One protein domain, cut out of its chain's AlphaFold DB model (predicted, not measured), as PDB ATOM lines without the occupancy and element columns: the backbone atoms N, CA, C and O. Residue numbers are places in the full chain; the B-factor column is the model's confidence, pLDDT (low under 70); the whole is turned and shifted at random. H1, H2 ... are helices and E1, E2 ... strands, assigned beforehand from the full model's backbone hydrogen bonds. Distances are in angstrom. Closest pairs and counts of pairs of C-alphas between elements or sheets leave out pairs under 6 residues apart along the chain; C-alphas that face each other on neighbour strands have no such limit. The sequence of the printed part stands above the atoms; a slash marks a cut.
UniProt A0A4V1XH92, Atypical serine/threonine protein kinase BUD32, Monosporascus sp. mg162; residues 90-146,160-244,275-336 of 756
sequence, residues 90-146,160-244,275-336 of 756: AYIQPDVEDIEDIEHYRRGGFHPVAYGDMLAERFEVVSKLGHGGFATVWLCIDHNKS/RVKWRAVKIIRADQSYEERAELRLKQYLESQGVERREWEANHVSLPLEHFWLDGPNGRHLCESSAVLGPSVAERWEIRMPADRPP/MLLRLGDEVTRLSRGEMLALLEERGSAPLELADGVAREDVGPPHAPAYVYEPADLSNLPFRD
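What this domain is: This is residues 90 to 146, 160 to 244 and 275 to 336 of the 756 residues of the protein "Atypical serine/threonine protein kinase BUD32" of Monosporascus sp. mg162 (UniProt A0A4V1XH92). One strongly twisted sheet of five strands, E1 E2 E3 E5 E4, lies in the middle, with H1 reaching out beyond its E5 and E4 side and H2 lying off the strand ends, past where E4 begins and E5 ends. The small hairpin E8 and E9 and the unnamed residues 303 to 321 lie toward one end of the long axis, and the strand pair E6 and E7, with E10 beside E7, toward the other. The printed part has 204 residues with five named helices and ten named strands, in the order E1 E2 E3 H1 H2 E4 E5 E6 H3 E7 H4 H5 E8 E9 E10. The class is mixed, helices and strands, with under half of the residues in named elements; the whole is compact, with a radius of gyration of the C-alphas of 18.0 A and spans of 57 by 44 by 32 A.

How they stand to each other: E1, residues 123 to 132, bends by 90 degrees at residue 126 and forms an antiparallel hairpin with E2, residues 135 to 142; N 126 and O 139 are 2.8 A apart. E3, residues 163 to 169, is antiparallel to E2, with N 138 and O 166 at 2.9 A. H1, residues 179 to 189, and H2, residues 194 to 199, are near each other, and neither is on the sheet, H1 only just, with 4 pairs of C-alphas within 10 A. E4, residues 207 to 213, and E5, residues 216 to 223, form a hairpin, with N 218 and O 211 at 2.8 A. E5 is antiparallel to E3, with N 167 and O 221 at 2.9 A. E3, H1, H2 and E4 make a split strand-helix-strand unit, two strands running the same way with E5 between them, and its crossover is right-handed. E5 runs on into E6, residues 226 to 229, at 97 degrees. E6 is antiparallel to E7, residues 275 to 279, with N 227 and O 277 at 2.8 A. H3 is residues 234 to 237 and H4 residues 281 to 285. H5, residues 288 to 294, only grazes the sheet with residues 288 to 292. The hairpin of E8, residues 300 to 302, and E9, residues 322 to 324, has N 301 and O 323 at 3.0 A. The closest C-alphas of E1 and E9, Lys 128 and Tyr 324, are 6.7 A apart. E10, residues 334 to 336, pairs with no named strand; its closest C-alphas to E7, Phe 334 and Leu 279, are 4.1 A apart. Every O i to N i+4 pair is within hydrogen-bond range in H1, H2 and H5; H4 has 0 of 1, but 2 of 2 O i to N i+3 pairs, and H3 is too short for an O i to N i+4 pair.

Where its parts are: E1 begins at C-alpha 123 (344.698, 322.036, 258.443) and measures 20.7 A; E5 measures 22.4 A and H1 14.8 A. E10 ends at C-alpha 336 (345.822, 315.466, 286.335).

The domain as a whole: The C-alphas farthest apart, those of Asp 241 and Gly 308, are 58.7 A from each other. Residues 147 to 159 and 245 to 274 are not printed, with C-alpha gaps of 13.6 A and 16.8 A. Of the links that are printed whole, E8 to E9 is long. Confidence is under 70 at residues 145 to 146 and 235 to 244.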
ATOM      1  N   ALA A  90     314.522 323.438 256.534       91.44
ATOM      2  CA  ALA A  90     315.206 323.218 255.272       91.44
ATOM      3  C   ALA A  90     315.699 321.768 255.159       91.44
ATOM      4  O   ALA A  90     315.800 321.237 254.049       91.44
ATOM      5  N   TYR A  91     315.974 321.123 256.296       94.31
ATOM      6  CA  TYR A  91     316.524 319.777 256.380       94.31
ATOM      7  C   TYR A  91     315.586 318.784 257.070       94.31
ATOM      8  O   TYR A  91     314.798 319.111 257.957       94.31
ATOM      9  N   ILE A  92     315.706 317.518 256.679       93.81
ATOM     10  CA  ILE A  92     315.126 316.397 257.412       93.81
ATOM     11  C   ILE A  92     316.004 316.165 258.644       93.81
ATOM     12  O   ILE A  92     317.200 315.911 258.503       93.81
ATOM     13  N   GLN A  93     315.419 316.238 259.845       93.00
ATOM     14  CA  GLN A  93     316.143 315.972 261.092       93.00
ATOM     15  C   GLN A  93     316.741 314.550 261.063       93.00
ATOM     16  O   GLN A  93     315.977 313.583 260.971       93.00
ATOM     17  N   PRO A  94     318.073 314.396 261.145       91.69
ATOM     18  CA  PRO A  94     318.721 313.092 261.109       91.69
ATOM     19  C   PRO A  94     318.630 312.362 262.458       91.69
ATOM     20  O   PRO A  94     318.470 312.977 263.513       91.69
ATOM     21  N   ASP A  95     318.779 311.037 262.410       90.50
ATOM     22  CA  ASP A  95     318.699 310.112 263.553       90.50
ATOM     23  C   ASP A  95     320.040 310.041 264.324       90.50
ATOM     24  O   ASP A  95     320.722 309.018 264.337       90.50
ATOM     25  N   VAL A  96     320.452 311.183 264.889       89.75
ATOM     26  CA  VAL A  96     321.644 311.398 265.743       89.75
ATOM     27  C   VAL A  96     321.320 312.460 266.805       89.75
ATOM     28  O   VAL A  96     320.520 313.360 266.541       89.75
ATOM     29  N   GLU A  97     321.902 312.361 268.005       83.44
ATOM     30  CA  GLU A  97     321.471 313.159 269.169       83.44
ATOM     31  C   GLU A  97     322.357 314.392 269.433       83.44
ATOM     32  O   GLU A  97     321.828 315.442 269.802       83.44
ATOM     33  N   ASP A  98     323.680 314.305 269.234       89.56
ATOM     34  CA  ASP A  98     324.627 315.400 269.529       89.56
ATOM     35  C   ASP A  98     325.215 316.028 268.251       89.56
ATOM     36  O   ASP A  98     326.373 315.806 267.889       89.56
ATOM     37  N   ILE A  99     324.412 316.829 267.546       93.69
ATOM     38  CA  ILE A  99     324.839 317.567 266.345       93.69
ATOM     39  C   ILE A  99     324.569 319.069 266.443       93.69
ATOM     40  O   ILE A  99     323.788 319.535 267.272       93.69
ATOM     41  N   GLU A 100     325.231 319.829 265.570       95.19
ATOM     42  CA  GLU A 100     324.947 321.252 265.406       95.19
ATOM     43  C   GLU A 100     323.542 321.474 264.832       95.19
ATOM     44  O   GLU A 100     323.001 320.623 264.130       95.19
ATOM     45  N   ASP A 101     322.968 322.646 265.103       94.81
ATOM     46  CA  ASP A 101     321.685 323.051 264.531       94.81
ATOM     47  C   ASP A 101     321.796 323.162 262.999       94.81
ATOM     48  O   ASP A 101     322.314 324.143 262.453       94.81
ATOM     49  N   ILE A 102     321.322 322.119 262.317       95.12
ATOM     50  CA  ILE A 102     321.455 321.923 260.873       95.12
ATOM     51  C   ILE A 102     320.771 323.013 260.055       95.12
ATOM     52  O   ILE A 102     321.210 323.300 258.944       95.12
ATOM     53  N   GLU A 103     319.762 323.687 260.609       94.75
ATOM     54  CA  GLU A 103     319.094 324.799 259.936       94.75
ATOM     55  C   GLU A 103     320.038 325.986 259.719       94.75
ATOM     56  O   GLU A 103     319.860 326.760 258.777       94.75
ATOM     57  N   HIS A 104     321.115 326.089 260.504       95.69
ATOM     58  CA  HIS A 104     322.189 327.053 260.282       95.69
ATOM     59  C   HIS A 104     323.189 326.638 259.181       95.69
ATOM     60  O   HIS A 104     324.119 327.400 258.911       95.69
ATOM     61  N   TYR A 105     323.004 325.519 258.466       96.56
ATOM     62  CA  TYR A 105     323.646 325.292 257.160       96.56
ATOM     63  C   TYR A 105     322.918 326.070 256.057       96.56
ATOM     64  O   TYR A 105     322.335 325.514 255.128       96.56
ATOM     65  N   ARG A 106     322.947 327.397 256.183       94.94
ATOM     66  CA  ARG A 106     322.450 328.350 255.190       94.94
ATOM     67  C   ARG A 106     323.400 329.534 255.060       94.94
ATOM     68  O   ARG A 106     324.292 329.712 255.892       94.94
ATOM     69  N   ARG A 107     323.232 330.371 254.039       94.38
ATOM     70  CA  ARG A 107     324.082 331.559 253.848       94.38
ATOM     71  C   ARG A 107     324.042 332.502 255.064       94.38
ATOM     72  O   ARG A 107     322.984 332.797 255.605       94.38
ATOM     73  N   GLY A 108     325.216 332.955 255.510       94.75
ATOM     74  CA  GLY A 108     325.434 333.626 256.800       94.75
ATOM     75  C   GLY A 108     325.694 332.671 257.978       94.75
ATOM     76  O   GLY A 108     326.152 333.113 259.027       94.75
ATOM     77  N   GLY A 109     325.440 331.374 257.810       96.44
ATOM     78  CA  GLY A 109     325.493 330.346 258.844       96.44
ATOM     79  C   GLY A 109     326.847 329.640 259.012       96.44
ATOM     80  O   GLY A 109     327.911 330.262 258.945       96.44
ATOM     81  N   PHE A 110     326.812 328.340 259.320       98.00
ATOM     82  CA  PHE A 110     327.999 327.516 259.590       98.00
ATOM     83  C   PHE A 110     328.839 327.267 258.332       98.00
ATOM     84  O   PHE A 110     328.344 327.375 257.213       98.00
ATOM     85  N   HIS A 111     330.117 326.921 258.495       98.12
ATOM     86  CA  HIS A 111     330.911 326.417 257.373       98.12
ATOM     87  C   HIS A 111     330.598 324.926 257.166       98.12
ATOM     88  O   HIS A 111     330.680 324.178 258.142       98.12
ATOM     89  N   PRO A 112     330.252 324.473 255.950       97.62
ATOM     90  CA  PRO A 112     330.124 323.050 255.661       97.62
ATOM     91  C   PRO A 112     331.513 322.401 255.667       97.62
ATOM     92  O   PRO A 112     332.433 322.915 255.037       97.62
ATOM     93  N   VAL A 113     331.666 321.291 256.391       98.00
ATOM     94  CA  VAL A 113     332.943 320.578 256.567       98.00
ATOM     95  C   VAL A 113     332.724 319.075 256.422       98.00
ATOM     96  O   VAL A 113     331.735 318.535 256.921       98.00
ATOM     97  N   ALA A 114     333.669 318.398 255.777       97.06
ATOM     98  CA  ALA A 114     333.776 316.950 255.693       97.06
ATOM     99  C   ALA A 114     335.144 316.454 256.200       97.06
ATOM    100  O   ALA A 114     336.145 317.173 256.227       97.06
ATOM    101  N   TYR A 115     335.204 315.179 256.588       96.25
ATOM    102  CA  TYR A 115     336.468 314.527 256.941       96.25
ATOM    103  C   TYR A 115     337.406 314.457 255.721       96.25
ATOM    104  O   TYR A 115     337.027 313.956 254.664       96.25
ATOM    105  N   GLY A 116     338.644 314.931 255.887       96.56
ATOM    106  CA  GLY A 116     339.646 315.067 254.825       96.56
ATOM    107  C   GLY A 116     339.750 316.460 254.188       96.56
ATOM    108  O   GLY A 116     340.644 316.663 253.366       96.56
ATOM    109  N   ASP A 117     338.897 317.423 254.558       97.81
ATOM    110  CA  ASP A 117     338.989 318.799 254.050       97.81
ATOM    111  C   ASP A 117     340.284 319.502 254.489       97.81
ATOM    112  O   ASP A 117     340.752 319.340 255.615       97.81
ATOM    113  N   MET A 118     340.851 320.330 253.603       97.25
ATOM    114  CA  MET A 118     342.088 321.093 253.835       97.25
ATOM    115  C   MET A 118     341.786 322.569 254.123       97.25
ATOM    116  O   MET A 118     341.868 323.425 253.237       97.25
ATOM    117  N   LEU A 119     341.456 322.887 255.376       96.69
ATOM    118  CA  LEU A 119     341.128 324.251 255.793       96.69
ATOM    119  C   LEU A 119     342.361 325.161 255.653       96.69
ATOM    120  O   LEU A 119     343.446 324.848 256.155       96.69
ATOM    121  N   ALA A 120     342.186 326.290 254.957       93.75
ATOM    122  CA  ALA A 120     343.242 327.260 254.640       93.75
ATOM    123  C   ALA A 120     344.528 326.630 254.049       93.75
ATOM    124  O   ALA A 120     345.634 327.055 254.377       93.75
ATOM    125  N   GLU A 121     344.378 325.587 253.218       93.94
ATOM    126  CA  GLU A 121     345.469 324.808 252.594       93.94
ATOM    127  C   GLU A 121     346.461 324.163 253.594       93.94
ATOM    128  O   GLU A 121     347.524 323.683 253.199       93.94
ATOM    129  N   ARG A 122     346.118 324.119 254.891       94.44
ATOM    130  CA  ARG A 122     347.055 323.800 255.982       94.44
ATOM    131  C   ARG A 122     346.537 322.776 256.990       94.44
ATOM    132  O   ARG A 122     347.322 321.944 257.444       94.44
ATOM    133  N   PHE A 123     345.267 322.862 257.379       97.38
ATOM    134  CA  PHE A 123     344.698 322.036 258.443       97.38
ATOM    135  C   PHE A 123     343.804 320.949 257.837       97.38
ATOM    136  O   PHE A 123     342.716 321.247 257.355       97.38
ATOM    137  N   GLU A 124     344.271 319.700 257.850       97.56
ATOM    138  CA  GLU A 124     343.501 318.543 257.374       97.56
ATOM    139  C   GLU A 124     342.505 318.099 258.449       97.56
ATOM    140  O   GLU A 124     342.933 317.702 259.533       97.56
ATOM    141  N   VAL A 125     341.205 318.128 258.157       98.19
ATOM    142  CA  VAL A 125     340.140 317.692 259.075       98.19
ATOM    143  C   VAL A 125     340.162 316.172 259.244       98.19
ATOM    144  O   VAL A 125     340.117 315.427 258.266       98.19
ATOM    145  N   VAL A 126     340.191 315.699 260.492       96.88
ATOM    146  CA  VAL A 126     340.267 314.267 260.835       96.88
ATOM    147  C   VAL A 126     339.027 313.753 261.564       96.88
ATOM    148  O   VAL A 126     338.619 312.628 261.300       96.88
ATOM    149  N   SER A 127     338.458 314.540 262.481       96.56
ATOM    150  CA  SER A 127     337.307 314.158 263.317       96.56
ATOM    151  C   SER A 127     336.619 315.410 263.886       96.56
ATOM    152  O   SER A 127     337.246 316.475 263.951       96.56
ATOM    153  N   LYS A 128     335.351 315.323 264.304       97.12
ATOM    154  CA  LYS A 128     334.639 316.424 264.980       97.12
ATOM    155  C   LYS A 128     334.851 316.349 266.499       97.12
ATOM    156  O   LYS A 128     334.702 315.295 267.105       97.12
ATOM    157  N   LEU A 129     335.179 317.483 267.121       95.44
ATOM    158  CA  LEU A 129     335.446 317.604 268.564       95.44
ATOM    159  C   LEU A 129     334.306 318.264 269.350       95.44
ATOM    160  O   LEU A 129     334.271 318.153 270.571       95.44
ATOM    161  N   GLY A 130     333.409 318.988 268.682       94.56
ATOM    162  CA  GLY A 130     332.321 319.697 269.349       94.56
ATOM    163  C   GLY A 130     331.605 320.686 268.439       94.56
ATOM    164  O   GLY A 130     331.984 320.902 267.284       94.56
ATOM    165  N   HIS A 131     330.563 321.305 268.977       93.88
ATOM    166  CA  HIS A 131     329.817 322.391 268.346       93.88
ATOM    167  C   HIS A 131     329.145 323.262 269.413       93.88
ATOM    168  O   HIS A 131     329.163 322.949 270.602       93.88
ATOM    169  N   GLY A 132     328.573 324.373 268.970       86.56
ATOM    170  CA  GLY A 132     327.672 325.224 269.730       86.56
ATOM    171  C   GLY A 132     327.023 326.235 268.788       86.56
ATOM    172  O   GLY A 132     327.406 326.339 267.622       86.56
ATOM    173  N   GLY A 133     326.069 327.032 269.279       85.56
ATOM    174  CA  GLY A 133     325.244 327.908 268.427       85.56
ATOM    175  C   GLY A 133     326.009 328.878 267.507       85.56
ATOM    176  O   GLY A 133     325.449 329.343 266.515       85.56
ATOM    177  N   PHE A 134     327.285 329.164 267.792       89.75
ATOM    178  CA  PHE A 134     328.119 330.110 267.041       89.75
ATOM    179  C   PHE A 134     329.360 329.497 266.363       89.75
ATOM    180  O   PHE A 134     330.059 330.228 265.658       89.75
ATOM    181  N   ALA A 135     329.672 328.208 266.560       95.31
ATOM    182  CA  ALA A 135     330.860 327.578 265.967       95.31
ATOM    183  C   ALA A 135     330.796 326.040 265.925       95.31
ATOM    184  O   ALA A 135     330.185 325.412 266.787       95.31
ATOM    185  N   THR A 136     331.529 325.431 264.990       97.94
ATOM    186  CA  THR A 136     331.874 323.995 265.011       97.94
ATOM    187  C   THR A 136     333.368 323.816 265.300       97.94
ATOM    188  O   THR A 136     334.173 324.699 264.992       97.94
ATOM    189  N   VAL A 137     333.762 322.712 265.947       98.00
ATOM    190  CA  VAL A 137     335.146 322.469 266.395       98.00
ATOM    191  C   VAL A 137     335.641 321.117 265.888       98.00
ATOM    192  O   VAL A 137     334.990 320.093 266.096       98.00
ATOM    193  N   TRP A 138     336.813 321.108 265.254       98.38
ATOM    194  CA  TRP A 138     337.337 319.958 264.510       98.38
ATOM    195  C   TRP A 138     338.767 319.610 264.920       98.38
ATOM    196  O   TRP A 138     339.609 320.493 265.100       98.38
ATOM    197  N   LEU A 139     339.062 318.316 265.021       97.69
ATOM    198  CA  LEU A 139     340.419 317.805 265.146       97.69
ATOM    199  C   LEU A 139     341.082 317.873 263.777       97.69
ATOM    200  O   LEU A 139     340.584 317.281 262.819       97.69
ATOM    201  N   CYS A 140     342.218 318.555 263.704       97.44
ATOM    202  CA  CYS A 140     342.973 318.716 262.474       97.44
ATOM    203  C   CYS A 140     344.443 318.311 262.627       97.44
ATOM    204  O   CYS A 140     345.037 318.446 263.703       97.44
ATOM    205  N   ILE A 141     345.046 317.886 261.517       95.62
ATOM    206  CA  ILE A 141     346.501 317.803 261.353       95.62
ATOM    207  C   ILE A 141     346.981 319.119 260.740       95.62
ATOM    208  O   ILE A 141     346.538 319.507 259.662       95.62
ATOM    209  N   ASP A 142     347.886 319.810 261.428       94.38
ATOM    210  CA  ASP A 142     348.537 321.025 260.943       94.38
ATOM    211  C   ASP A 142     349.779 320.672 260.113       94.38
ATOM    212  O   ASP A 142     350.823 320.315 260.657       94.38
ATOM    213  N   HIS A 143     349.678 320.802 258.789       91.56
ATOM    214  CA  HIS A 143     350.757 320.481 257.847       91.56
ATOM    215  C   HIS A 143     351.844 321.574 257.734       91.56
ATOM    216  O   HIS A 143     352.736 321.474 256.886       91.56
ATOM    217  N   ASN A 144     351.808 322.630 258.562       83.19
ATOM    218  CA  ASN A 144     352.800 323.709 258.516       83.19
ATOM    219  C   ASN A 144     354.127 323.360 259.216       83.19
ATOM    220  O   ASN A 144     354.193 323.217 260.444       83.19
ATOM    221  N   LYS A 145     355.190 323.365 258.403       65.19
ATOM    222  CA  LYS A 145     356.579 323.009 258.733       65.19
ATOM    223  C   LYS A 145     357.419 324.142 259.334       65.19
ATOM    224  O   LYS A 145     358.545 323.898 259.748       65.19
ATOM    225  N   SER A 146     356.921 325.385 259.391       58.72
ATOM    226  CA  SER A 146     357.722 326.519 259.901       58.72
ATOM    227  C   SER A 146     358.091 326.424 261.380       58.72
ATOM    228  O   SER A 146     359.013 327.103 261.824       58.72
ATOM    229  N   ARG A 160     356.376 313.262 262.656       70.06
ATOM    230  CA  ARG A 160     355.575 313.662 263.832       70.06
ATOM    231  C   ARG A 160     354.330 314.478 263.455       70.06
ATOM    232  O   ARG A 160     354.408 315.648 263.089       70.06
ATOM    233  N   VAL A 161     353.153 313.885 263.660       84.50
ATOM    234  CA  VAL A 161     351.852 314.522 263.398       84.50
ATOM    235  C   VAL A 161     351.563 315.659 264.392       84.50
ATOM    236  O   VAL A 161     351.559 315.471 265.609       84.50
ATOM    237  N   LYS A 162     351.275 316.854 263.865       89.69
ATOM    238  CA  LYS A 162     351.035 318.085 264.634       89.69
ATOM    239  C   LYS A 162     349.535 318.340 264.817       89.69
ATOM    240  O   LYS A 162     348.895 319.013 264.015       89.69
ATOM    241  N   TRP A 163     348.967 317.796 265.887       93.44
ATOM    242  CA  TRP A 163     347.533 317.902 266.174       93.44
ATOM    243  C   TRP A 163     347.093 319.316 266.613       93.44
ATOM    244  O   TRP A 163     347.787 320.000 267.379       93.44
ATOM    245  N   ARG A 164     345.917 319.751 266.143       95.88
ATOM    246  CA  ARG A 164     345.255 321.025 266.484       95.88
ATOM    247  C   ARG A 164     343.746 320.852 266.623       95.88
ATOM    248  O   ARG A 164     343.155 320.025 265.938       95.88
ATOM    249  N   ALA A 165     343.130 321.666 267.474       97.38
ATOM    250  CA  ALA A 165     341.684 321.864 267.491       97.38
ATOM    251  C   ALA A 165     341.371 323.168 266.743       97.38
ATOM    252  O   ALA A 165     341.882 324.220 267.126       97.38
ATOM    253  N   VAL A 166     340.570 323.106 265.680       98.19
ATOM    254  CA  VAL A 166     340.190 324.267 264.860       98.19
ATOM    255  C   VAL A 166     338.715 324.579 265.095       98.19
ATOM    256  O   VAL A 166     337.843 323.787 264.748       98.19
ATOM    257  N   LYS A 167     338.448 325.740 265.695       97.88
ATOM    258  CA  LYS A 167     337.112 326.306 265.922       97.88
ATOM    259  C   LYS A 167     336.768 327.198 264.730       97.88
ATOM    260  O   LYS A 167     337.496 328.148 264.449       97.88
ATOM    261  N   ILE A 168     335.694 326.877 264.012       98.12
ATOM    262  CA  ILE A 168     335.218 327.616 262.835       98.12
ATOM    263  C   ILE A 168     333.952 328.367 263.230       98.12
ATOM    264  O   ILE A 168     332.930 327.757 263.541       98.12
ATOM    265  N   ILE A 169     334.027 329.694 263.236       96.88
ATOM    266  CA  ILE A 169     332.935 330.554 263.688       96.88
ATOM    267  C   ILE A 169     331.934 330.760 262.543       96.88
ATOM    268  O   ILE A 169     332.283 330.822 261.361       96.88
ATOM    269  N   ARG A 170     330.654 330.846 262.903       95.94
ATOM    270  CA  ARG A 170     329.531 331.136 262.003       95.94
ATOM    271  C   ARG A 170     329.762 332.463 261.261       95.94
ATOM    272  O   ARG A 170     330.329 333.394 261.840       95.94
ATOM    273  N   ALA A 171     329.400 332.561 259.981       96.62
ATOM    274  CA  ALA A 171     329.810 333.704 259.152       96.62
ATOM    275  C   ALA A 171     329.222 335.043 259.650       96.62
ATOM    276  O   ALA A 171     329.918 336.055 259.661       96.62
ATOM    277  N   ASP A 172     327.985 335.046 260.147       94.50
ATOM    278  CA  ASP A 172     327.340 336.196 260.797       94.50
ATOM    279  C   ASP A 172     328.000 336.623 262.125       94.50
ATOM    280  O   ASP A 172     327.917 337.789 262.507       94.50
ATOM    281  N   GLN A 173     328.685 335.702 262.812       92.75
ATOM    282  CA  GLN A 173     329.408 335.940 264.072       92.75
ATOM    283  C   GLN A 173     330.918 336.182 263.881       92.75
ATOM    284  O   GLN A 173     331.661 336.306 264.857       92.75
ATOM    285  N   SER A 174     331.392 336.264 262.636       92.81
ATOM    286  CA  SER A 174     332.817 336.349 262.304       92.81
ATOM    287  C   SER A 174     333.279 337.794 262.070       92.81
ATOM    288  O   SER A 174     333.117 338.354 260.988       92.81
ATOM    289  N   TYR A 175     333.895 338.407 263.087       88.69
ATOM    290  CA  TYR A 175     334.408 339.785 263.052       88.69
ATOM    291  C   TYR A 175     335.734 339.933 263.819       88.69
ATOM    292  O   TYR A 175     335.997 339.206 264.773       88.69
ATOM    293  N   GLU A 176     336.581 340.888 263.414       80.38
ATOM    294  CA  GLU A 176     337.958 341.037 263.937       80.38
ATOM    295  C   GLU A 176     338.019 341.341 265.446       80.38
ATOM    296  O   GLU A 176     338.933 340.898 266.137       80.38
ATOM    297  N   GLU A 177     337.024 342.048 265.987       81.25
ATOM    298  CA  GLU A 177     336.956 342.413 267.408       81.25
ATOM    299  C   GLU A 177     336.200 341.382 268.281       81.25
ATOM    300  O   GLU A 177     335.493 341.768 269.216       81.25
ATOM    301  N   ARG A 178     336.319 340.065 268.049       87.56
ATOM    302  CA  ARG A 178     335.771 339.074 269.007       87.56
ATOM    303  C   ARG A 178     336.421 339.187 270.393       87.56
ATOM    304  O   ARG A 178     337.557 339.647 270.535       87.56
ATOM    305  N   ALA A 179     335.682 338.792 271.431       87.19
ATOM    306  CA  ALA A 179     336.129 338.905 272.820       87.19
ATOM    307  C   ALA A 179     337.399 338.089 273.106       87.19
ATOM    308  O   ALA A 179     338.329 338.610 273.710       87.19
ATOM    309  N   GLU A 180     337.476 336.858 272.601       89.50
ATOM    310  CA  GLU A 180     338.603 335.934 272.791       89.50
ATOM    311  C   GLU A 180     339.922 336.496 272.212       89.50
ATOM    312  O   GLU A 180     340.958 336.507 272.887       89.50
ATOM    313  N   LEU A 181     339.864 337.099 271.016       88.62
ATOM    314  CA  LEU A 181     340.979 337.840 270.409       88.62
ATOM    315  C   LEU A 181     341.371 339.078 271.230       88.62
ATOM    316  O   LEU A 181     342.556 339.286 271.506       88.62
ATOM    317  N   ARG A 182     340.388 339.881 271.664       92.12
ATOM    318  CA  ARG A 182     340.622 341.060 272.515       92.12
ATOM    319  C   ARG A 182     341.205 340.688 273.879       92.12
ATOM    320  O   ARG A 182     342.062 341.413 274.374       92.12
ATOM    321  N   LEU A 183     340.800 339.564 274.473       93.94
ATOM    322  CA  LEU A 183     341.335 339.068 275.741       93.94
ATOM    323  C   LEU A 183     342.803 338.665 275.602       93.94
ATOM    324  O   LEU A 183     343.624 339.076 276.421       93.94
ATOM    325  N   LYS A 184     343.155 337.916 274.552       93.88
ATOM    326  CA  LYS A 184     344.549 337.552 274.273       93.88
ATOM    327  C   LYS A 184     345.436 338.793 274.126       93.88
ATOM    328  O   LYS A 184     346.404 338.938 274.868       93.88
ATOM    329  N   GLN A 185     345.039 339.734 273.266       93.38
ATOM    330  CA  GLN A 185     345.739 341.014 273.085       93.38
ATOM    331  C   GLN A 185     345.818 341.823 274.392       93.38
ATOM    332  O   GLN A 185     346.833 342.460 274.677       93.38
ATOM    333  N   TYR A 186     344.764 341.793 275.216       95.31
ATOM    334  CA  TYR A 186     344.744 342.456 276.516       95.31
ATOM    335  C   TYR A 186     345.760 341.841 277.486       95.31
ATOM    336  O   TYR A 186     346.560 342.583 278.056       95.31
ATOM    337  N   LEU A 187     345.792 340.514 277.644       96.00
ATOM    338  CA  LEU A 187     346.767 339.825 278.497       96.00
ATOM    339  C   LEU A 187     348.206 340.080 278.024       96.00
ATOM    340  O   LEU A 187     349.049 340.478 278.833       96.00
ATOM    341  N   GLU A 188     348.461 339.972 276.719       95.25
ATOM    342  CA  GLU A 188     349.752 340.306 276.102       95.25
ATOM    343  C   GLU A 188     350.145 341.774 276.393       95.25
ATOM    344  O   GLU A 188     351.285 342.049 276.774       95.25
ATOM    345  N   SER A 189     349.194 342.721 276.350       95.81
ATOM    346  CA  SER A 189     349.431 344.134 276.713       95.81
ATOM    347  C   SER A 189     349.762 344.360 278.195       95.81
ATOM    348  O   SER A 189     350.416 345.349 278.533       95.81
ATOM    349  N   GLN A 190     349.329 343.458 279.086       95.06
ATOM    350  CA  GLN A 190     349.686 343.472 280.509       95.06
ATOM    351  C   GLN A 190     351.040 342.785 280.784       95.06
ATOM    352  O   GLN A 190     351.443 342.683 281.943       95.06
ATOM    353  N   GLY A 191     351.748 342.321 279.746       95.62
ATOM    354  CA  GLY A 191     353.012 341.591 279.871       95.62
ATOM    355  C   GLY A 191     352.849 340.128 280.290       95.62
ATOM    356  O   GLY A 191     353.806 339.530 280.774       95.62
ATOM    357  N   VAL A 192     351.649 339.560 280.131       96.31
ATOM    358  CA  VAL A 192     351.372 338.142 280.385       96.31
ATOM    359  C   VAL A 192     351.780 337.346 279.149       96.31
ATOM    360  O   VAL A 192     351.201 337.515 278.079       96.31
ATOM    361  N   GLU A 193     352.767 336.468 279.290       94.06
ATOM    362  CA  GLU A 193     353.147 335.532 278.227       94.06
ATOM    363  C   GLU A 193     352.242 334.291 278.222       94.06
ATOM    364  O   GLU A 193     351.683 333.910 279.254       94.06
ATOM    365  N   ARG A 194     352.181 333.588 277.079       93.06
ATOM    366  CA  ARG A 194     351.391 332.354 276.902       93.06
ATOM    367  C   ARG A 194     351.584 331.348 278.044       93.06
ATOM    368  O   ARG A 194     350.615 330.867 278.626       93.06
ATOM    369  N   ARG A 195     352.846 331.111 278.417       93.81
ATOM    370  CA  ARG A 195     353.237 330.189 279.493       93.81
ATOM    371  C   ARG A 195     352.672 330.584 280.863       93.81
ATOM    372  O   ARG A 195     352.472 329.705 281.695       93.81
ATOM    373  N   GLU A 196     352.403 331.869 281.121       96.19
ATOM    374  CA  GLU A 196     351.800 332.304 282.387       96.19
ATOM    375  C   GLU A 196     350.303 331.977 282.433       96.19
ATOM    376  O   GLU A 196     349.841 331.429 283.436       96.19
ATOM    377  N   TRP A 197     349.537 332.259 281.370       95.62
ATOM    378  CA  TRP A 197     348.103 331.946 281.367       95.62
ATOM    379  C   TRP A 197     347.850 330.432 281.302       95.62
ATOM    380  O   TRP A 197     347.008 329.923 282.043       95.62
ATOM    381  N   GLU A 198     348.661 329.682 280.548       94.56
ATOM    382  CA  GLU A 198     348.600 328.213 280.509       94.56
ATOM    383  C   GLU A 198     348.875 327.574 281.879       94.56
ATOM    384  O   GLU A 198     348.133 326.678 282.296       94.56
ATOM    385  N   ALA A 199     349.879 328.077 282.610       94.62
ATOM    386  CA  ALA A 199     350.207 327.652 283.974       94.62
ATOM    387  C   ALA A 199     349.184 328.110 285.035       94.62
ATOM    388  O   ALA A 199     349.220 327.633 286.169       94.62
ATOM    389  N   ASN A 200     348.261 329.008 284.677       97.00
ATOM    390  CA  ASN A 200     347.091 329.371 285.478       97.00
ATOM    391  C   ASN A 200     345.796 328.743 284.925       97.00
ATOM    392  O   ASN A 200     344.708 329.233 285.213       97.00
ATOM    393  N   HIS A 201     345.903 327.645 284.168       97.44
ATOM    394  CA  HIS A 201     344.774 326.863 283.648       97.44
ATOM    395  C   HIS A 201     343.833 327.637 282.704       97.44
ATOM    396  O   HIS A 201     342.668 327.278 282.565       97.44
ATOM    397  N   VAL A 202     344.333 328.664 282.013       97.69
ATOM    398  CA  VAL A 202     343.642 329.343 280.904       97.69
ATOM    399  C   VAL A 202     344.191 328.815 279.574       97.69
ATOM    400  O   VAL A 202     345.398 328.612 279.435       97.69
ATOM    401  N   SER A 203     343.323 328.585 278.589       96.00
ATOM    402  CA  SER A 203     343.705 328.164 277.238       96.00
ATOM    403  C   SER A 203     343.051 329.071 276.197       96.00
ATOM    404  O   SER A 203     341.832 329.089 276.071       96.00
ATOM    405  N   LEU A 204     343.875 329.816 275.460       95.56
ATOM    406  CA  LEU A 204     343.468 330.766 274.417       95.56
ATOM    407  C   LEU A 204     343.986 330.304 273.044       95.56
ATOM    408  O   LEU A 204     345.037 329.654 273.004       95.56
ATOM    409  N   PRO A 205     343.331 330.680 271.927       93.81
ATOM    410  CA  PRO A 205     343.779 330.324 270.582       93.81
ATOM    411  C   PRO A 205     345.250 330.669 270.331       93.81
ATOM    412  O   PRO A 205     345.714 331.786 270.599       93.81
ATOM    413  N   LEU A 206     346.000 329.714 269.782       92.31
ATOM    414  CA  LEU A 206     347.422 329.876 269.483       92.31
ATOM    415  C   LEU A 206     347.602 330.925 268.377       92.31
ATOM    416  O   LEU A 206     348.441 331.822 268.499       92.31
ATOM    417  N   GLU A 207     346.739 330.846 267.368       91.50
ATOM    418  CA  GLU A 207     346.647 331.694 266.179       91.50
ATOM    419  C   GLU A 207     345.188 331.768 265.688       91.50
ATOM    420  O   GLU A 207     344.339 330.981 266.115       91.50
ATOM    421  N   HIS A 208     344.900 332.711 264.792       93.38
ATOM    422  CA  HIS A 208     343.619 332.811 264.094       93.38
ATOM    423  C   HIS A 208     343.862 333.074 262.605       93.38
ATOM    424  O   HIS A 208     344.896 333.628 262.228       93.38
ATOM    425  N   PHE A 209     342.909 332.683 261.769       95.06
ATOM    426  CA  PHE A 209     342.927 332.896 260.326       95.06
ATOM    427  C   PHE A 209     341.503 333.109 259.803       95.06
ATOM    428  O   PHE A 209     340.533 333.024 260.552       95.06
ATOM    429  N   TRP A 210     341.382 333.420 258.517       96.31
ATOM    430  CA  TRP A 210     340.100 333.620 257.848       96.31
ATOM    431  C   TRP A 210     339.895 332.553 256.777       96.31
ATOM    432  O   TRP A 210     340.838 332.214 256.061       96.31
ATOM    433  N   LEU A 211     338.668 332.051 256.672       97.19
ATOM    434  CA  LEU A 211     338.256 331.030 255.717       97.19
ATOM    435  C   LEU A 211     337.034 331.535 254.942       97.19
ATOM    436  O   LEU A 211     335.957 331.716 255.508       97.19
ATOM    437  N   ASP A 212     337.203 331.788 253.650       97.00
ATOM    438  CA  ASP A 212     336.110 332.164 252.754       97.00
ATOM    439  C   ASP A 212     335.403 330.895 252.241       97.00
ATOM    440  O   ASP A 212     336.045 329.970 251.746       97.00
ATOM    441  N   GLY A 213     334.078 330.833 252.392       95.56
ATOM    442  CA  GLY A 213     333.250 329.662 252.101       95.56
ATOM    443  C   GLY A 213     331.889 330.003 251.483       95.56
ATOM    444  O   GLY A 213     331.547 331.178 251.327       95.56
ATOM    445  N   PRO A 214     331.071 328.989 251.146       96.44
ATOM    446  CA  PRO A 214     329.783 329.186 250.469       96.44
ATOM    447  C   PRO A 214     328.779 329.976 251.321       96.44
ATOM    448  O   PRO A 214     327.967 330.727 250.782       96.44
ATOM    449  N   ASN A 215     328.873 329.872 252.650       97.25
ATOM    450  CA  ASN A 215     328.015 330.602 253.584       97.25
ATOM    451  C   ASN A 215     328.563 331.976 253.993       97.25
ATOM    452  O   ASN A 215     327.891 332.697 254.725       97.25
ATOM    453  N   GLY A 216     329.727 332.382 253.483       96.62
ATOM    454  CA  GLY A 216     330.350 333.668 253.780       96.62
ATOM    455  C   GLY A 216     331.780 333.514 254.281       96.62
ATOM    456  O   GLY A 216     332.474 332.554 253.956       96.62
ATOM    457  N   ARG A 217     332.238 334.498 255.056       97.31
ATOM    458  CA  ARG A 217     333.623 334.593 255.516       97.31
ATOM    459  C   ARG A 217     333.709 334.281 257.006       97.31
ATOM    460  O   ARG A 217     333.154 335.009 257.822       97.31
ATOM    461  N   HIS A 218     334.412 333.208 257.338       97.75
ATOM    462  CA  HIS A 218     334.482 332.636 258.677       97.75
ATOM    463  C   HIS A 218     335.790 333.019 259.370       97.75
ATOM    464  O   HIS A 218     336.865 332.943 258.770       97.75
ATOM    465  N   LEU A 219     335.705 333.399 260.644       96.88
ATOM    466  CA  LEU A 219     336.861 333.505 261.527       96.88
ATOM    467  C   LEU A 219     337.178 332.108 262.075       96.88
ATOM    468  O   LEU A 219     336.303 331.433 262.619       96.88
ATOM    469  N   CYS A 220     338.427 331.677 261.936       97.25
ATOM    470  CA  CYS A 220     338.901 330.384 262.414       97.25
ATOM    471  C   CYS A 220     339.971 330.571 263.490       97.25
ATOM    472  O   CYS A 220     340.902 331.362 263.328       97.25
ATOM    473  N   GLU A 221     339.866 329.813 264.575       95.75
ATOM    474  CA  GLU A 221     340.752 329.876 265.739       95.75
ATOM    475  C   GLU A 221     341.413 328.505 265.936       95.75
ATOM    476  O   GLU A 221     340.724 327.490 266.042       95.75
ATOM    477  N   SER A 222     342.751 328.456 265.955       95.75
ATOM    478  CA  SER A 222     343.515 327.205 266.072       95.75
ATOM    479  C   SER A 222     344.148 327.085 267.457       95.75
ATOM    480  O   SER A 222     344.906 327.953 267.898       95.75
ATOM    481  N   SER A 223     343.821 325.993 268.143       94.88
ATOM    482  CA  SER A 223     344.103 325.732 269.554       94.88
ATOM    483  C   SER A 223     344.891 324.433 269.747       94.88
ATOM    484  O   SER A 223     344.931 323.559 268.875       94.88
ATOM    485  N   ALA A 224     345.513 324.282 270.918       93.12
ATOM    486  CA  ALA A 224     345.982 322.973 271.368       93.12
ATOM    487  C   ALA A 224     344.782 322.023 271.546       93.12
ATOM    488  O   ALA A 224     343.711 322.459 271.968       93.12
ATOM    489  N   VAL A 225     344.959 320.736 271.235       93.88
ATOM    490  CA  VAL A 225     343.918 319.729 271.491       93.88
ATOM    491  C   VAL A 225     343.828 319.479 272.997       93.88
ATOM    492  O   VAL A 225     344.846 319.345 273.679       93.88
ATOM    493  N   LEU A 226     342.603 319.427 273.506       94.19
ATOM    494  CA  LEU A 226     342.271 319.125 274.895       94.19
ATOM    495  C   LEU A 226     341.400 317.861 274.942       94.19
ATOM    496  O   LEU A 226     340.947 317.377 273.909       94.19
ATOM    497  N   GLY A 227     341.253 317.286 276.132       92.19
ATOM    498  CA  GLY A 227     340.464 316.083 276.371       92.19
ATOM    499  C   GLY A 227     338.982 316.395 276.610       92.19
ATOM    500  O   GLY A 227     338.552 317.528 276.385       92.19
ATOM    501  N   PRO A 228     338.209 315.411 277.103       90.12
ATOM    502  CA  PRO A 228     336.793 315.605 277.394       90.12
ATOM    503  C   PRO A 228     336.585 316.634 278.516       90.12
ATOM    504  O   PRO A 228     337.517 317.009 279.245       90.12
ATOM    505  N   SER A 229     335.341 317.079 278.678       92.12
ATOM    506  CA  SER A 229     334.961 317.990 279.753       92.12
ATOM    507  C   SER A 229     335.223 317.369 281.127       92.12
ATOM    508  O   SER A 229     334.972 316.189 281.379       92.12
ATOM    509  N   VAL A 230     335.639 318.204 282.079       88.81
ATOM    510  CA  VAL A 230     335.706 317.864 283.508       88.81
ATOM    511  C   VAL A 230     334.342 317.363 284.028       88.81
ATOM    512  O   VAL A 230     334.309 316.582 284.981       88.81
ATOM    513  N   ALA A 231     333.241 317.760 283.378       85.50
ATOM    514  CA  ALA A 231     331.864 317.367 283.669       85.50
ATOM    515  C   ALA A 231     331.351 316.134 282.893       85.50
ATOM    516  O   ALA A 231     330.230 315.690 283.156       85.50
ATOM    517  N   GLU A 232     332.148 315.535 282.001       82.44
ATOM    518  CA  GLU A 232     331.897 314.195 281.445       82.44
ATOM    519  C   GLU A 232     332.322 313.096 282.432       82.44
ATOM    520  O   GLU A 232     332.913 313.372 283.480       82.44
ATOM    521  N   ARG A 233     331.983 311.830 282.149       75.50
ATOM    522  CA  ARG A 233     332.251 310.690 283.050       75.50
ATOM    523  C   ARG A 233     333.534 309.922 282.738       75.50
ATOM    524  O   ARG A 233     333.587 308.705 282.858       75.50
ATOM    525  N   TRP A 234     334.600 310.638 282.392       74.50
ATOM    526  CA  TRP A 234     335.942 310.080 282.183       74.50
ATOM    527  C   TRP A 234     336.461 309.274 283.392       74.50
ATOM    528  O   TRP A 234     337.267 308.359 283.216       74.50
ATOM    529  N   GLU A 235     335.988 309.538 284.620       69.00
ATOM    530  CA  GLU A 235     336.445 308.817 285.815       69.00
ATOM    531  C   GLU A 235     335.991 307.348 285.852       69.00
ATOM    532  O   GLU A 235     336.558 306.542 286.589       69.00
ATOM    533  N   ILE A 236     335.002 306.967 285.036       67.19
ATOM    534  CA  ILE A 236     334.533 305.577 284.950       67.19
ATOM    535  C   ILE A 236     335.540 304.684 284.228       67.19
ATOM    536  O   ILE A 236     335.638 303.506 284.553       67.19
ATOM    537  N   ARG A 237     336.300 305.251 283.278       67.06
ATOM    538  CA  ARG A 237     337.331 304.551 282.497       67.06
ATOM    539  C   ARG A 237     338.662 304.446 283.271       67.06
ATOM    540  O   ARG A 237     339.660 303.998 282.715       67.06
ATOM    541  N   MET A 238     338.703 304.865 284.545       65.19
ATOM    542  CA  MET A 238     339.928 304.963 285.350       65.19
ATOM    543  C   MET A 238     340.054 303.886 286.450       65.19
ATOM    544  O   MET A 238     339.042 303.446 287.006       65.19
ATOM    545  N   PRO A 239     341.296 303.483 286.809       61.19
ATOM    546  CA  PRO A 239     341.563 302.557 287.915       61.19
ATOM    547  C   PRO A 239     341.045 303.061 289.265       61.19
ATOM    548  O   PRO A 239     341.093 304.258 289.556       61.19
ATOM    549  N   ALA A 240     340.628 302.136 290.133       55.50
ATOM    550  CA  ALA A 240     340.060 302.474 291.442       55.50
ATOM    551  C   ALA A 240     341.055 303.064 292.455       55.50
ATOM    552  O   ALA A 240     340.628 303.595 293.480       55.50
ATOM    553  N   ASP A 241     342.363 302.991 292.195       53.09
ATOM    554  CA  ASP A 241     343.376 303.617 293.046       53.09
ATOM    555  C   ASP A 241     343.648 305.094 292.689       53.09
ATOM    556  O   ASP A 241     344.371 305.773 293.428       53.09
ATOM    557  N   ARG A 242     343.058 305.625 291.600       56.06
ATOM    558  CA  ARG A 242     343.127 307.060 291.283       56.06
ATOM    559  C   ARG A 242     342.308 307.836 292.335       56.06
ATOM    560  O   ARG A 242     341.128 307.541 292.524       56.06
ATOM    561  N   PRO A 243     342.892 308.830 293.037       52.47
ATOM    562  CA  PRO A 243     342.148 309.672 293.979       52.47
ATOM    563  C   PRO A 243     340.969 310.400 293.303       52.47
ATOM    564  O   PRO A 243     340.979 310.533 292.078       52.47
ATOM    565  N   PRO A 244     339.997 310.951 294.063       65.75
ATOM    566  CA  PRO A 244     338.891 311.753 293.522       65.75
ATOM    567  C   PRO A 244     339.384 313.089 292.927       65.75
ATOM    568  O   PRO A 244     339.259 314.166 293.516       65.75
ATOM    569  N   MET A 275     335.200 323.803 280.700       95.75
ATOM    570  CA  MET A 275     336.254 323.215 281.539       95.75
ATOM    571  C   MET A 275     336.704 321.872 280.936       95.75
ATOM    572  O   MET A 275     336.034 320.857 281.130       95.75
ATOM    573  N   LEU A 276     337.844 321.826 280.243       95.44
ATOM    574  CA  LEU A 276     338.357 320.599 279.608       95.44
ATOM    575  C   LEU A 276     339.578 320.030 280.340       95.44
ATOM    576  O   LEU A 276     340.339 320.765 280.974       95.44
ATOM    577  N   LEU A 277     339.803 318.721 280.232       93.56
ATOM    578  CA  LEU A 277     341.049 318.083 280.673       93.56
ATOM    579  C   LEU A 277     342.211 318.420 279.724       93.56
ATOM    580  O   LEU A 277     342.018 318.557 278.518       93.56
ATOM    581  N   ARG A 278     343.447 318.502 280.229       93.12
ATOM    582  CA  ARG A 278     344.643 318.541 279.372       93.12
ATOM    583  C   ARG A 278     345.054 317.122 278.971       93.12
ATOM    584  O   ARG A 278     345.179 316.239 279.821       93.12
ATOM    585  N   LEU A 279     345.299 316.913 277.680       90.38
ATOM    586  CA  LEU A 279     345.828 315.650 277.155       90.38
ATOM    587  C   LEU A 279     347.288 315.441 277.574       90.38
ATOM    588  O   LEU A 279     348.010 316.402 277.838       90.38
ATOM    589  N   GLY A 280     347.705 314.180 277.659       86.19
ATOM    590  CA  GLY A 280     349.073 313.782 277.976       86.19
ATOM    591  C   GLY A 280     350.070 314.203 276.899       86.19
ATOM    592  O   GLY A 280     349.736 314.292 275.717       86.19
ATOM    593  N   ASP A 281     351.320 314.429 277.295       82.38
ATOM    594  CA  ASP A 281     352.374 314.911 276.395       82.38
ATOM    595  C   ASP A 281     352.666 313.869 275.288       82.38
ATOM    596  O   ASP A 281     353.028 314.212 274.161       82.38
ATOM    597  N   GLU A 282     352.432 312.588 275.588       83.06
ATOM    598  CA  GLU A 282     352.380 311.459 274.656       83.06
ATOM    599  C   GLU A 282     351.346 311.594 273.532       83.06
ATOM    600  O   GLU A 282     351.622 311.145 272.421       83.06
ATOM    601  N   VAL A 283     350.213 312.269 273.753       84.81
ATOM    602  CA  VAL A 283     349.189 312.464 272.712       84.81
ATOM    603  C   VAL A 283     349.725 313.337 271.569       84.81
ATOM    604  O   VAL A 283     349.382 313.133 270.407       84.81
ATOM    605  N   THR A 284     350.684 314.224 271.861       75.81
ATOM    606  CA  THR A 284     351.403 315.048 270.863       75.81
ATOM    607  C   THR A 284     352.434 314.273 270.022       75.81
ATOM    608  O   THR A 284     353.202 314.882 269.269       75.81
ATOM    609  N   ARG A 285     352.503 312.945 270.186       80.06
ATOM    610  CA  ARG A 285     353.372 312.030 269.431       80.06
ATOM    611  C   ARG A 285     352.607 310.897 268.733       80.06
ATOM    612  O   ARG A 285     353.240 310.130 268.018       80.06
ATOM    613  N   LEU A 286     351.286 310.785 268.916       87.50
ATOM    614  CA  LEU A 286     350.490 309.750 268.249       87.50
ATOM    615  C   LEU A 286     350.430 309.996 266.741       87.50
ATOM    616  O   LEU A 286     350.113 311.104 266.293       87.50
ATOM    617  N   SER A 287     350.655 308.942 265.962       89.69
ATOM    618  CA  SER A 287     350.356 308.927 264.531       89.69
ATOM    619  C   SER A 287     348.847 309.022 264.273       89.69
ATOM    620  O   SER A 287     348.017 308.784 265.156       89.69
ATOM    621  N   ARG A 288     348.466 309.299 263.019       89.44
ATOM    622  CA  ARG A 288     347.058 309.281 262.578       89.44
ATOM    623  C   ARG A 288     346.356 307.961 262.918       89.44
ATOM    624  O   ARG A 288     345.191 307.981 263.298       89.44
ATOM    625  N   GLY A 289     347.058 306.833 262.781       89.06
ATOM    626  CA  GLY A 289     346.505 305.503 263.039       89.06
ATOM    627  C   GLY A 289     346.235 305.247 264.521       89.06
ATOM    628  O   GLY A 289     345.193 304.700 264.855       89.06
ATOM    629  N   GLU A 290     347.134 305.680 265.408       90.50
ATOM    630  CA  GLU A 290     346.962 305.521 266.858       90.50
ATOM    631  C   GLU A 290     345.905 306.481 267.413       90.50
ATOM    632  O   GLU A 290     345.077 306.075 268.222       90.50
ATOM    633  N   MET A 291     345.873 307.730 266.930       90.50
ATOM    634  CA  MET A 291     344.831 308.695 267.286       90.50
ATOM    635  C   MET A 291     343.437 308.163 266.908       90.50
ATOM    636  O   MET A 291     342.562 308.081 267.765       90.50
ATOM    637  N   LEU A 292     343.249 307.703 265.664       89.19
ATOM    638  CA  LEU A 292     341.989 307.101 265.194       89.19
ATOM    639  C   LEU A 292     341.669 305.721 265.804       89.19
ATOM    640  O   LEU A 292     340.580 305.203 265.579       89.19
ATOM    641  N   ALA A 293     342.599 305.103 266.541       88.25
ATOM    642  CA  ALA A 293     342.357 303.868 267.291       88.25
ATOM    643  C   ALA A 293     341.952 304.121 268.755       88.25
ATOM    644  O   ALA A 293     341.479 303.200 269.419       88.25
ATOM    645  N   LEU A 294     342.146 305.347 269.257       88.00
ATOM    646  CA  LEU A 294     341.721 305.779 270.591       88.00
ATOM    647  C   LEU A 294     340.457 306.650 270.531       88.00
ATOM    648  O   LEU A 294     339.604 306.533 271.411       88.00
ATOM    649  N   LEU A 295     340.309 307.483 269.496       88.12
ATOM    650  CA  LEU A 295     339.065 308.203 269.218       88.12
ATOM    651  C   LEU A 295     337.926 307.219 268.942       88.12
ATOM    652  O   LEU A 295     338.013 306.365 268.060       88.12
ATOM    653  N   GLU A 296     336.841 307.372 269.689       83.31
ATOM    654  CA  GLU A 296     335.626 306.576 269.555       83.31
ATOM    655  C   GLU A 296     334.553 307.461 268.896       83.31
ATOM    656  O   GLU A 296     333.848 308.225 269.555       83.31
ATOM    657  N   GLU A 297     334.510 307.418 267.558       85.62
ATOM    658  CA  GLU A 297     333.512 308.105 266.723       85.62
ATOM    659  C   GLU A 297     332.098 307.646 267.119       85.62
ATOM    660  O   GLU A 297     331.796 306.453 267.041       85.62
ATOM    661  N   ARG A 298     331.236 308.581 267.549       83.62
ATOM    662  CA  ARG A 298     329.913 308.252 268.111       83.62
ATOM    663  C   ARG A 298     328.861 307.973 267.029       83.62
ATOM    664  O   ARG A 298     328.193 306.941 267.094       83.62
ATOM    665  N   GLY A 299     328.796 308.812 265.994       88.00
ATOM    666  CA  GLY A 299     327.833 308.666 264.905       88.00
ATOM    667  C   GLY A 299     328.011 309.680 263.774       88.00
ATOM    668  O   GLY A 299     328.714 310.684 263.900       88.00
ATOM    669  N   SER A 300     327.380 309.394 262.634       94.00
ATOM    670  CA  SER A 300     327.327 310.283 261.467       94.00
ATOM    671  C   SER A 300     326.097 309.964 260.619       94.00
ATOM    672  O   SER A 300     325.870 308.789 260.315       94.00
ATOM    673  N   ALA A 301     325.368 310.979 260.166       95.31
ATOM    674  CA  ALA A 301     324.152 310.826 259.367       95.31
ATOM    675  C   ALA A 301     324.214 311.678 258.086       95.31
ATOM    676  O   ALA A 301     324.829 312.746 258.109       95.31
ATOM    677  N   PRO A 302     323.619 311.232 256.961       96.19
ATOM    678  CA  PRO A 302     323.505 312.063 255.768       96.19
ATOM    679  C   PRO A 302     322.613 313.275 256.060       96.19
ATOM    680  O   PRO A 302     321.617 313.154 256.774       96.19
ATOM    681  N   LEU A 303     322.959 314.436 255.503       95.19
ATOM    682  CA  LEU A 303     322.152 315.648 255.642       95.19
ATOM    683  C   LEU A 303     321.264 315.825 254.404       95.19
ATOM    684  O   LEU A 303     321.733 316.197 253.326       95.19
ATOM    685  N   GLU A 304     319.975 315.531 254.557       94.31
ATOM    686  CA  GLU A 304     318.992 315.559 253.470       94.31
ATOM    687  C   GLU A 304     318.120 316.821 253.551       94.31
ATOM    688  O   GLU A 304     317.654 317.198 254.623       94.31
ATOM    689  N   LEU A 305     317.899 317.489 252.413       93.31
ATOM    690  CA  LEU A 305     316.938 318.595 252.310       93.31
ATOM    691  C   LEU A 305     315.502 318.062 252.367       93.31
ATOM    692  O   LEU A 305     315.215 317.018 251.781       93.31
ATOM    693  N   ALA A 306     314.596 318.820 252.982       92.69
ATOM    694  CA  ALA A 306     313.170 318.521 252.949       92.69
ATOM    695  C   ALA A 306     312.566 318.713 251.537       92.69
ATOM    696  O   ALA A 306     313.058 319.492 250.711       92.69
ATOM    697  N   ASP A 307     311.482 317.985 251.252       88.81
ATOM    698  CA  ASP A 307     310.791 318.039 249.960       88.81
ATOM    699  C   ASP A 307     310.227 319.442 249.675       88.81
ATOM    700  O   ASP A 307     309.512 320.024 250.486       88.81
ATOM    701  N   GLY A 308     310.521 319.972 248.484       84.06
ATOM    702  CA  GLY A 308     310.050 321.287 248.025       84.06
ATOM    703  C   GLY A 308     310.966 322.474 248.352       84.06
ATOM    704  O   GLY A 308     310.770 323.545 247.781       84.06
ATOM    705  N   VAL A 309     311.991 322.300 249.192       85.88
ATOM    706  CA  VAL A 309     312.899 323.388 249.601       85.88
ATOM    707  C   VAL A 309     313.779 323.876 248.437       85.88
ATOM    708  O   VAL A 309     314.435 323.092 247.741       85.88
ATOM    709  N   ALA A 310     313.822 325.198 248.236       83.94
ATOM    710  CA  ALA A 310     314.614 325.844 247.190       83.94
ATOM    711  C   ALA A 310     316.114 325.887 247.541       83.94
ATOM    712  O   ALA A 310     316.514 326.367 248.598       83.94
ATOM    713  N   ARG A 311     316.967 325.430 246.618       84.06
ATOM    714  CA  ARG A 311     318.422 325.253 246.828       84.06
ATOM    715  C   ARG A 311     319.257 326.515 246.565       84.06
ATOM    716  O   ARG A 311     320.342 326.418 246.000       84.06
ATOM    717  N   GLU A 312     318.728 327.694 246.887       85.69
ATOM    718  CA  GLU A 312     319.405 328.969 246.592       85.69
ATOM    719  C   GLU A 312     320.421 329.360 247.673       85.69
ATOM    720  O   GLU A 312     321.534 329.753 247.337       85.69
ATOM    721  N   ASP A 313     320.068 329.184 248.951       88.50
ATOM    722  CA  ASP A 313     320.942 329.447 250.106       88.50
ATOM    723  C   ASP A 313     321.110 328.212 251.032       88.50
ATOM    724  O   ASP A 313     321.709 328.341 252.100       88.50
ATOM    725  N   VAL A 314     320.593 327.027 250.650       91.25
ATOM    726  CA  VAL A 314     320.610 325.759 251.428       91.25
ATOM    727  C   VAL A 314     320.920 324.521 250.568       91.25
ATOM    728  O   VAL A 314     320.736 324.522 249.349       91.25
ATOM    729  N   GLY A 315     321.371 323.436 251.209       91.50
ATOM    730  CA  GLY A 315     321.910 322.241 250.550       91.50
ATOM    731  C   GLY A 315     323.279 322.499 249.909       91.50
ATOM    732  O   GLY A 315     323.830 323.581 250.070       91.50
ATOM    733  N   PRO A 316     323.881 321.542 249.181       91.75
ATOM    734  CA  PRO A 316     325.197 321.747 248.568       91.75
ATOM    735  C   PRO A 316     325.202 322.940 247.586       91.75
ATOM    736  O   PRO A 316     324.366 322.958 246.679       91.75
ATOM    737  N   PRO A 317     326.136 323.910 247.702       94.06
ATOM    738  CA  PRO A 317     327.369 323.870 248.500       94.06
ATOM    739  C   PRO A 317     327.254 324.392 249.945       94.06
ATOM    740  O   PRO A 317     328.216 324.276 250.687       94.06
ATOM    741  N   HIS A 318     326.125 324.970 250.346       96.12
ATOM    742  CA  HIS A 318     325.866 325.585 251.659       96.12
ATOM    743  C   HIS A 318     325.789 324.591 252.835       96.12
ATOM    744  O   HIS A 318     325.849 325.008 253.991       96.12
ATOM    745  N   ALA A 319     325.695 323.289 252.556       96.44
ATOM    746  CA  ALA A 319     325.609 322.218 253.546       96.44
ATOM    747  C   ALA A 319     326.608 321.082 253.256       96.44
ATOM    748  O   ALA A 319     326.862 320.792 252.079       96.44
ATOM    749  N   PRO A 320     327.159 320.417 254.292       96.75
ATOM    750  CA  PRO A 320     327.946 319.203 254.114       96.75
ATOM    751  C   PRO A 320     327.042 318.036 253.688       96.75
ATOM    752  O   PRO A 320     325.831 318.062 253.892       96.75
ATOM    753  N   ALA A 321     327.626 316.981 253.113       96.06
ATOM    754  CA  ALA A 321     326.866 315.778 252.745       96.06
ATOM    755  C   ALA A 321     326.469 314.920 253.966       96.06
ATOM    756  O   ALA A 321     325.525 314.137 253.891       96.06
ATOM    757  N   TYR A 322     327.197 315.073 255.074       96.19
ATOM    758  CA  TYR A 322     326.992 314.377 256.342       96.19
ATOM    759  C   TYR A 322     327.143 315.357 257.505       96.19
ATOM    760  O   TYR A 322     327.968 316.269 257.446       96.19
ATOM    761  N   VAL A 323     326.389 315.120 258.574       96.31
ATOM    762  CA  VAL A 323     326.656 315.664 259.909       96.31
ATOM    763  C   VAL A 323     327.252 314.573 260.795       96.31
ATOM    764  O   VAL A 323     327.041 313.379 260.564       96.31
ATOM    765  N   TYR A 324     328.018 314.991 261.798       95.56
ATOM    766  CA  TYR A 324     328.833 314.118 262.641       95.56
ATOM    767  C   TYR A 324     328.559 314.429 264.111       95.56
ATOM    768  O   TYR A 324     328.424 315.599 264.474       95.56
ATOM    769  N   GLU A 325     328.528 313.409 264.960       95.25
ATOM    770  CA  GLU A 325     328.538 313.591 266.413       95.25
ATOM    771  C   GLU A 325     329.990 313.760 266.909       95.25
ATOM    772  O   GLU A 325     330.897 313.145 266.339       95.25
ATOM    773  N   PRO A 326     330.260 314.576 267.946       94.38
ATOM    774  CA  PRO A 326     331.593 314.704 268.534       94.38
ATOM    775  C   PRO A 326     332.186 313.356 268.976       94.38
ATOM    776  O   PRO A 326     331.544 312.589 269.699       94.38
ATOM    777  N   ALA A 327     333.427 313.075 268.574       92.19
ATOM    778  CA  ALA A 327     334.123 311.845 268.943       92.19
ATOM    779  C   ALA A 327     334.498 311.813 270.436       92.19
ATOM    780  O   ALA A 327     334.880 312.827 271.024       92.19
ATOM    781  N   ASP A 328     334.431 310.633 271.059       87.81
ATOM    782  CA  ASP A 328     334.762 310.484 272.477       87.81
ATOM    783  C   ASP A 328     336.286 310.490 272.699       87.81
ATOM    784  O   ASP A 328     337.024 309.611 272.244       87.81
ATOM    785  N   LEU A 329     336.748 311.500 273.438       88.56
ATOM    786  CA  LEU A 329     338.151 311.726 273.792       88.56
ATOM    787  C   LEU A 329     338.591 310.946 275.048       88.56
ATOM    788  O   LEU A 329     339.771 310.964 275.396       88.56
ATOM    789  N   SER A 330     337.679 310.268 275.754       83.38
ATOM    790  CA  SER A 330     337.921 309.685 277.088       83.38
ATOM    791  C   SER A 330     338.893 308.502 277.115       83.38
ATOM    792  O   SER A 330     339.323 308.103 278.198       83.38
ATOM    793  N   ASN A 331     339.226 307.926 275.956       83.69
ATOM    794  CA  ASN A 331     340.240 306.873 275.823       83.69
ATOM    795  C   ASN A 331     341.659 307.437 275.626       83.69
ATOM    796  O   ASN A 331     342.634 306.698 275.773       83.69
ATOM    797  N   LEU A 332     341.803 308.724 275.283       85.88
ATOM    798  CA  LEU A 332     343.116 309.351 275.142       85.88
ATOM    799  C   LEU A 332     343.778 309.516 276.520       85.88
ATOM    800  O   LEU A 332     343.105 309.880 277.486       85.88
ATOM    801  N   PRO A 333     345.105 309.328 276.635       83.88
ATOM    802  CA  PRO A 333     345.842 309.703 277.834       83.88
ATOM    803  C   PRO A 333     345.615 311.173 278.210       83.88
ATOM    804  O   PRO A 333     345.853 312.079 277.410       83.88
ATOM    805  N   PHE A 334     345.176 311.419 279.447       84.88
ATOM    806  CA  PHE A 334     344.979 312.761 279.994       84.88
ATOM    807  C   PHE A 334     345.650 312.938 281.356       84.88
ATOM    808  O   PHE A 334     345.783 312.012 282.165       84.88
ATOM    809  N   ARG A 335     346.078 314.176 281.590       85.44
ATOM    810  CA  ARG A 335     346.847 314.619 282.750       85.44
ATOM    811  C   ARG A 335     345.939 314.792 283.971       85.44
ATOM    812  O   ARG A 335     344.717 314.708 283.890       85.44
ATOM    813  N   ASP A 336     346.545 315.064 285.121       85.38
ATOM    814  CA  ASP A 336     345.822 315.466 286.335       85.38
ATOM    815  C   ASP A 336     345.505 316.984 286.367       85.38
ATOM    816  O   ASP A 336     345.250 317.550 287.436       85.38
TER     817      ASP A 336